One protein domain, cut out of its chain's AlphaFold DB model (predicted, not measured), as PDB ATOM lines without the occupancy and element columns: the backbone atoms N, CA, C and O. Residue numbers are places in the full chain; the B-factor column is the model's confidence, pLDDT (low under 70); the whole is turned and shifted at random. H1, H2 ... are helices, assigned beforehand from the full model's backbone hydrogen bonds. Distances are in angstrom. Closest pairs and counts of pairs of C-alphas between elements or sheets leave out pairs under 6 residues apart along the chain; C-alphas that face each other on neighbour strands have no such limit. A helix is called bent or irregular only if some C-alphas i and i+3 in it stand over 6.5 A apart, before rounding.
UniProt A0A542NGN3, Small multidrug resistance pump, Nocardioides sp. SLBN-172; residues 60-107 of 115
ATOM      1  N   LEU A  60      19.815  42.741 -52.862       77.50
ATOM      2  CA  LEU A  60      20.809  41.721 -52.526       77.50
ATOM      3  C   LEU A  60      21.438  41.983 -51.156       77.50
ATOM      4  O   LEU A  60      21.558  41.054 -50.363       77.50
ATOM      5  N   GLY A  61      21.789  43.236 -50.852       75.75
ATOM      6  CA  GLY A  61      22.402  43.598 -49.573       75.75
ATOM      7  C   GLY A  61      21.528  43.188 -48.388       75.75
ATOM      8  O   GLY A  61      22.005  42.539 -47.463       75.75
ATOM      9  N   THR A  62      20.230  43.470 -48.455       76.75
ATOM     10  CA  THR A  62      19.240  43.134 -47.428       76.75
ATOM     11  C   THR A  62      19.129  41.622 -47.245       76.75
ATOM     12  O   THR A  62      19.142  41.134 -46.116       76.75
ATOM     13  N   VAL A  63      19.058  40.871 -48.349       82.75
ATOM     14  CA  VAL A  63      18.989  39.402 -48.328       82.75
ATOM     15  C   VAL A  63      20.240  38.810 -47.680       82.75
ATOM     16  O   VAL A  63      20.122  38.056 -46.715       82.75
ATOM     17  N   TYR A  64      21.430  39.197 -48.149       79.44
ATOM     18  CA  TYR A  64      22.704  38.710 -47.613       79.44
ATOM     19  C   TYR A  64      22.933  39.147 -46.159       79.44
ATOM     20  O   TYR A  64      23.484  38.379 -45.375       79.44
ATOM     21  N   GLY A  65      22.474  40.338 -45.769       80.69
ATOM     22  CA  GLY A  65      22.580  40.833 -44.397       80.69
ATOM     23  C   GLY A  65      21.734  40.037 -43.405       80.69
ATOM     24  O   GLY A  65      22.247  39.603 -42.374       80.69
ATOM     25  N   ILE A  66      20.457  39.797 -43.725       80.38
ATOM     26  CA  ILE A  66      19.574  38.966 -42.887       80.38
ATOM     27  C   ILE A  66      20.104  37.534 -42.830       80.38
ATOM     28  O   ILE A  66      20.122  36.925 -41.761       80.38
ATOM     29  N   TRP A  67      20.565  37.012 -43.965       83.69
ATOM     30  CA  TRP A  67      21.123  35.672 -44.051       83.69
ATOM     31  C   TRP A  67      22.360  35.494 -43.161       83.69
ATOM     32  O   TRP A  67      22.399  34.573 -42.344       83.69
ATOM     33  N   ALA A  68      23.316  36.424 -43.231       80.31
ATOM     34  CA  ALA A  68      24.512  36.413 -42.393       80.31
ATOM     35  C   ALA A  68      24.175  36.530 -40.896       80.31
ATOM     36  O   ALA A  68      24.688  35.759 -40.083       80.31
ATOM     37  N   ALA A  69      23.282  37.455 -40.523       79.75
ATOM     38  CA  ALA A  69      22.867  37.635 -39.133       79.75
ATOM     39  C   ALA A  69      22.169  36.386 -38.572       79.75
ATOM     40  O   ALA A  69      22.450  35.973 -37.445       79.75
ATOM     41  N   ALA A  70      21.290  35.760 -39.360       83.25
ATOM     42  CA  ALA A  70      20.586  34.553 -38.950       83.25
ATOM     43  C   ALA A  70      21.535  33.360 -38.782       83.25
ATOM     44  O   ALA A  70      21.418  32.642 -37.793       83.25
ATOM     45  N   GLY A  71      22.500  33.183 -39.693       81.25
ATOM     46  CA  GLY A  71      23.520  32.141 -39.580       81.25
ATOM     47  C   GLY A  71      24.311  32.251 -38.276       81.25
ATOM     48  O   GLY A  71      24.357  31.293 -37.510       81.25
ATOM     49  N   VAL A  72      24.844  33.443 -37.978       79.25
ATOM     50  CA  VAL A  72      25.607  33.708 -36.744       79.25
ATOM     51  C   VAL A  72      24.754  33.508 -35.488       79.25
ATOM     52  O   VAL A  72      25.211  32.910 -34.513       79.25
ATOM     53  N   ALA A  73      23.507  33.988 -35.490       79.56
ATOM     54  CA  ALA A  73      22.612  33.833 -34.347       79.56
ATOM     55  C   ALA A  73      22.262  32.359 -34.087       79.56
ATOM     56  O   ALA A  73      22.325  31.907 -32.942       79.56
ATOM     57  N   LEU A  74      21.922  31.595 -35.132       78.06
ATOM     58  CA  LEU A  74      21.586  30.179 -34.982       78.06
ATOM     59  C   LEU A  74      22.788  29.347 -34.538       78.06
ATOM     60  O   LEU A  74      22.620  28.494 -33.665       78.06
ATOM     61  N   THR A  75      23.984  29.575 -35.087       77.44
ATOM     62  CA  THR A  75      25.175  28.831 -34.652       77.44
ATOM     63  C   THR A  75      25.524  29.141 -33.202       77.44
ATOM     64  O   THR A  75      25.750  28.208 -32.433       77.44
ATOM     65  N   ALA A  76      25.462  30.410 -32.790       76.94
ATOM     66  CA  ALA A  76      25.704  30.807 -31.406       76.94
ATOM     67  C   ALA A  76      24.726  30.132 -30.427       76.94
ATOM     68  O   ALA A  76      25.143  29.608 -29.393       76.94
ATOM     69  N   VAL A  77      23.432  30.083 -30.767       77.62
ATOM     70  CA  VAL A  77      22.407  29.450 -29.920       77.62
ATOM     71  C   VAL A  77      22.565  27.928 -29.878       77.62
ATOM     72  O   VAL A  77      22.538  27.338 -28.798       77.62
ATOM     73  N   LEU A  78      22.733  27.279 -31.034       79.38
ATOM     74  CA  LEU A  78      22.715  25.816 -31.136       79.38
ATOM     75  C   LEU A  78      24.025  25.157 -30.705       79.38
ATOM     76  O   LEU A  78      23.994  24.082 -30.109       79.38
ATOM     77  N   TYR A  79      25.166  25.790 -30.973       78.69
ATOM     78  CA  TYR A  79      26.477  25.269 -30.581       78.69
ATOM     79  C   TYR A  79      27.001  25.867 -29.279       78.69
ATOM     80  O   TYR A  79      28.085  25.490 -28.839       78.69
ATOM     81  N   ARG A  80      26.230  26.760 -28.636       70.69
ATOM     82  CA  ARG A  80      26.645  27.495 -27.430       70.69
ATOM     83  C   ARG A  80      28.007  28.169 -27.605       70.69
ATOM     84  O   ARG A  80      28.777  28.283 -26.653       70.69
ATOM     85  N   GLU A  81      28.315  28.586 -28.829       69.94
ATOM     86  CA  GLU A  81      29.545  29.312 -29.105       69.94
ATOM     87  C   GLU A  81      29.465  30.667 -28.407       69.94
ATOM     88  O   GLU A  81      28.508  31.426 -28.578       69.94
ATOM     89  N   ALA A  82      30.465  30.955 -27.573       65.94
ATOM     90  CA  ALA A  82      30.552  32.241 -26.911       65.94
ATOM     91  C   ALA A  82      30.720  33.325 -27.981       65.94
ATOM     92  O   ALA A  82      31.709  33.337 -28.715       65.94
ATOM     93  N   LEU A  83      29.759  34.248 -28.051       67.44
ATOM     94  CA  LEU A  83      29.882  35.460 -28.851       67.44
ATOM     95  C   LEU A  83      30.997  36.310 -28.244       67.44
ATOM     96  O   LEU A  83      30.783  37.085 -27.311       67.44
ATOM     97  N   THR A  84      32.216  36.114 -28.734       82.50
ATOM     98  CA  THR A  84      33.353  36.909 -28.282       82.50
ATOM     99  C   THR A  84      33.165  38.365 -28.724       82.50
ATOM    100  O   THR A  84      32.529  38.620 -29.755       82.50
ATOM    101  N   PRO A  85      33.751  39.342 -28.008       82.69
ATOM    102  CA  PRO A  85      33.733  40.741 -28.438       82.69
ATOM    103  C   PRO A  85      34.245  40.932 -29.875       82.69
ATOM    104  O   PRO A  85      33.735  41.771 -30.613       82.69
ATOM    105  N   LEU A  86      35.205  40.100 -30.297       83.56
ATOM    106  CA  LEU A  86      35.747  40.099 -31.653       83.56
ATOM    107  C   LEU A  86      34.719  39.620 -32.692       83.56
ATOM    108  O   LEU A  86      34.575  40.240 -33.743       83.56
ATOM    109  N   THR A  87      33.961  38.564 -32.384       77.75
ATOM    110  CA  THR A  87      32.847  38.085 -33.222       77.75
ATOM    111  C   THR A  87      31.767  39.160 -33.362       77.75
ATOM    112  O   THR A  87      31.266  39.394 -34.461       77.75
ATOM    113  N   GLY A  88      31.449  39.857 -32.266       80.75
ATOM    114  CA  GLY A  88      30.513  40.983 -32.272       80.75
ATOM    115  C   GLY A  88      30.986  42.135 -33.162       80.75
ATOM    116  O   GLY A  88      30.215  42.633 -33.978       80.75
ATOM    117  N   LEU A  89      32.266  42.510 -33.070       86.19
ATOM    118  CA  LEU A  89      32.862  43.529 -33.938       86.19
ATOM    119  C   LEU A  89      32.791  43.129 -35.419       86.19
ATOM    120  O   LEU A  89      32.416  43.947 -36.259       86.19
ATOM    121  N   GLY A  90      33.093  41.868 -35.738       82.81
ATOM    122  CA  GLY A  90      32.959  41.339 -37.097       82.81
ATOM    123  C   GLY A  90      31.532  41.466 -37.635       82.81
ATOM    124  O   GLY A  90      31.337  41.938 -38.755       82.81
ATOM    125  N   LEU A  91      30.526  41.134 -36.820       81.12
ATOM    126  CA  LEU A  91      29.117  41.273 -37.195       81.12
ATOM    127  C   LEU A  91      28.734  42.737 -37.462       81.12
ATOM    128  O   LEU A  91      28.063  43.020 -38.454       81.12
ATOM    129  N   VAL A  92      29.195  43.673 -36.625       84.62
ATOM    130  CA  VAL A  92      28.970  45.117 -36.822       84.62
ATOM    131  C   VAL A  92      29.552  45.591 -38.155       84.62
ATOM    132  O   VAL A  92      28.880  46.315 -38.888       84.62
ATOM    133  N   ILE A  93      30.764  45.150 -38.507       87.50
ATOM    134  CA  ILE A  93      31.410  45.497 -39.781       87.50
ATOM    135  C   ILE A  93      30.615  44.940 -40.971       87.50
ATOM    136  O   ILE A  93      30.388  45.661 -41.943       87.50
ATOM    137  N   VAL A  94      30.145  43.690 -40.893       82.44
ATOM    138  CA  VAL A  94      29.309  43.080 -41.942       82.44
ATOM    139  C   VAL A  94      28.008  43.861 -42.129       82.44
ATOM    140  O   VAL A  94      27.658  44.202 -43.260       82.44
ATOM    141  N   ILE A  95      27.318  44.201 -41.034       81.19
ATOM    142  CA  ILE A  95      26.090  45.007 -41.074       81.19
ATOM    143  C   ILE A  95      26.370  46.376 -41.706       81.19
ATOM    144  O   ILE A  95      25.627  46.806 -42.587       81.19
ATOM    145  N   ALA A  96      27.453  47.049 -41.309       84.44
ATOM    146  CA  ALA A  96      27.837  48.340 -41.876       84.44
ATOM    147  C   ALA A  96      28.113  48.252 -43.389       84.44
ATOM    148  O   ALA A  96      27.637  49.096 -44.149       84.44
ATOM    149  N   GLY A  97      28.814  47.208 -43.841       82.44
ATOM    150  CA  GLY A  97      29.055  46.955 -45.264       82.44
ATOM    151  C   GLY A  97      27.761  46.736 -46.051       82.44
ATOM    152  O   GLY A  97      27.580  47.324 -47.118       82.44
ATOM    153  N   VAL A  98      26.821  45.962 -45.499       80.88
ATOM    154  CA  VAL A  98      25.489  45.764 -46.093       80.88
ATOM    155  C   VAL A  98      24.742  47.090 -46.229       80.88
ATOM    156  O   VAL A  98      24.216  47.393 -47.300       80.88
ATOM    157  N   LEU A  99      24.734  47.908 -45.172       80.12
ATOM    158  CA  LEU A  99      24.082  49.217 -45.186       80.12
ATOM    159  C   LEU A  99      24.697  50.146 -46.238       80.12
ATOM    160  O   LEU A  99      23.957  50.817 -46.953       80.12
ATOM    161  N   MET A 100      26.024  50.159 -46.398       81.12
ATOM    162  CA  MET A 100      26.686  50.944 -47.449       81.12
ATOM    163  C   MET A 100      26.247  50.527 -48.861       81.12
ATOM    164  O   MET A 100      25.985  51.390 -49.701       81.12
ATOM    165  N   VAL A 101      26.132  49.221 -49.123       77.06
ATOM    166  CA  VAL A 101      25.670  48.697 -50.421       77.06
ATOM    167  C   VAL A 101      24.212  49.092 -50.687       77.06
ATOM    168  O   VAL A 101      23.893  49.554 -51.783       77.06
ATOM    169  N   GLU A 102      23.344  48.971 -49.682       74.94
ATOM    170  CA  GLU A 102      21.923  49.332 -49.773       74.94
ATOM    171  C   GLU A 102      21.694  50.838 -49.961       74.94
ATOM    172  O   GLU A 102      20.822  51.254 -50.724       74.94
ATOM    173  N   LEU A 103      22.493  51.675 -49.296       73.56
ATOM    174  CA  LEU A 103      22.388  53.130 -49.403       73.56
ATOM    175  C   LEU A 103      22.855  53.638 -50.772       73.56
ATOM    176  O   LEU A 103      22.219  54.530 -51.328       73.56
ATOM    177  N   ARG A 104      23.890  53.032 -51.372       66.38
ATOM    178  CA  ARG A 104      24.320  53.358 -52.746       66.38
ATOM    179  C   ARG A 104      23.277  52.980 -53.801       66.38
ATOM    180  O   ARG A 104      23.202  53.627 -54.842       66.38
ATOM    181  N   ALA A 105      22.470  51.951 -53.548       59.00
ATOM    182  CA  ALA A 105      21.408  51.523 -54.457       59.00
ATOM    183  C   ALA A 105      20.200  52.483 -54.493       59.00
ATOM    184  O   ALA A 105      19.288  52.273 -55.292       59.00
ATOM    185  N   ARG A 106      20.186  53.543 -53.671       57.25
ATOM    186  CA  ARG A 106      19.269  54.681 -53.796       57.25
ATOM    187  C   ARG A 106      20.006  55.831 -54.496       57.25
ATOM    188  O   ARG A 106      20.636  56.627 -53.804       57.25
ATOM    189  N   PRO A 107      19.975  55.945 -55.837       53.94
ATOM    190  CA  PRO A 107      20.435  57.166 -56.471       53.94
ATOM    191  C   PRO A 107      19.586  58.326 -55.955       53.94
ATOM    192  O   PRO A 107      18.354  58.262 -55.954       53.94
TER     193      PRO A 107
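Overview. This is residues 60 to 107 of the 115 residues of the protein "Small multidrug resistance pump" of Nocardioides sp. SLBN-172 (UniProt A0A542NGN3). This is a helical hairpin: two long helices, H1 and H2, lie side by side and run opposite ways, making a narrow V that is closed near the beginning of H1 and spread apart at the link. Residues 80 to 84 bridge the wide end, and residues 105 to 107 follow H2 at the other end of the rod. The printed part has 48 residues with two named helices, H1 then H2, and no named strand; its class is all helix. It is loose, with a radius of gyration of the C-alphas of 12.3 A, and it spans 42 by 19 by 6 A.

Along the chain. Find C-alpha 60 at (20.809, 41.721, -52.526), where H1 begins; it takes residues 60 to 79, is 28.0 A from first to last C-alpha, and ends with C-alpha 79 at (26.477, 25.269, -30.581). Go on to C-alpha 85 at (33.733, 40.741, -28.438), where H2 begins; it takes residues 85 to 104 and is 29.0 A long. Its last C-alpha, that of Arg 104, stands at (24.320, 53.358, -52.746).

Arrangement. Look at Gly 61 and Val 98: their C-alphas, the closest of H1 and H2, are 5.1 A apart. The two helices touch, with 11 pairs of C-alphas within 8 A, and H1 does so with residues 61 to 69 alone. Their centres are 12.1 A apart. Their lines stand at a shallow tilt of 17 degrees, and they run opposite ways as a helical hairpin. In both H1 and H2, every O i to N i+4 pair is within hydrogen-bond range, and neither helix is bent.

Size, cuts and confidence. The two C-alphas farthest apart are those of Arg 80 and Pro 107, at 42.0 A, while the first and last printed C-alphas, those of Leu 60 and Pro 107, are 15.9 A apart. The printed part has no cut, and the link from H1 to H2, five residues, is tight. In the B-factor column you will find a mean pLDDT of the printed part of 77.6; residues 81 to 83 and 104 to 107, of which 104 belongs to H2, are under 70, where the model's confidence is low.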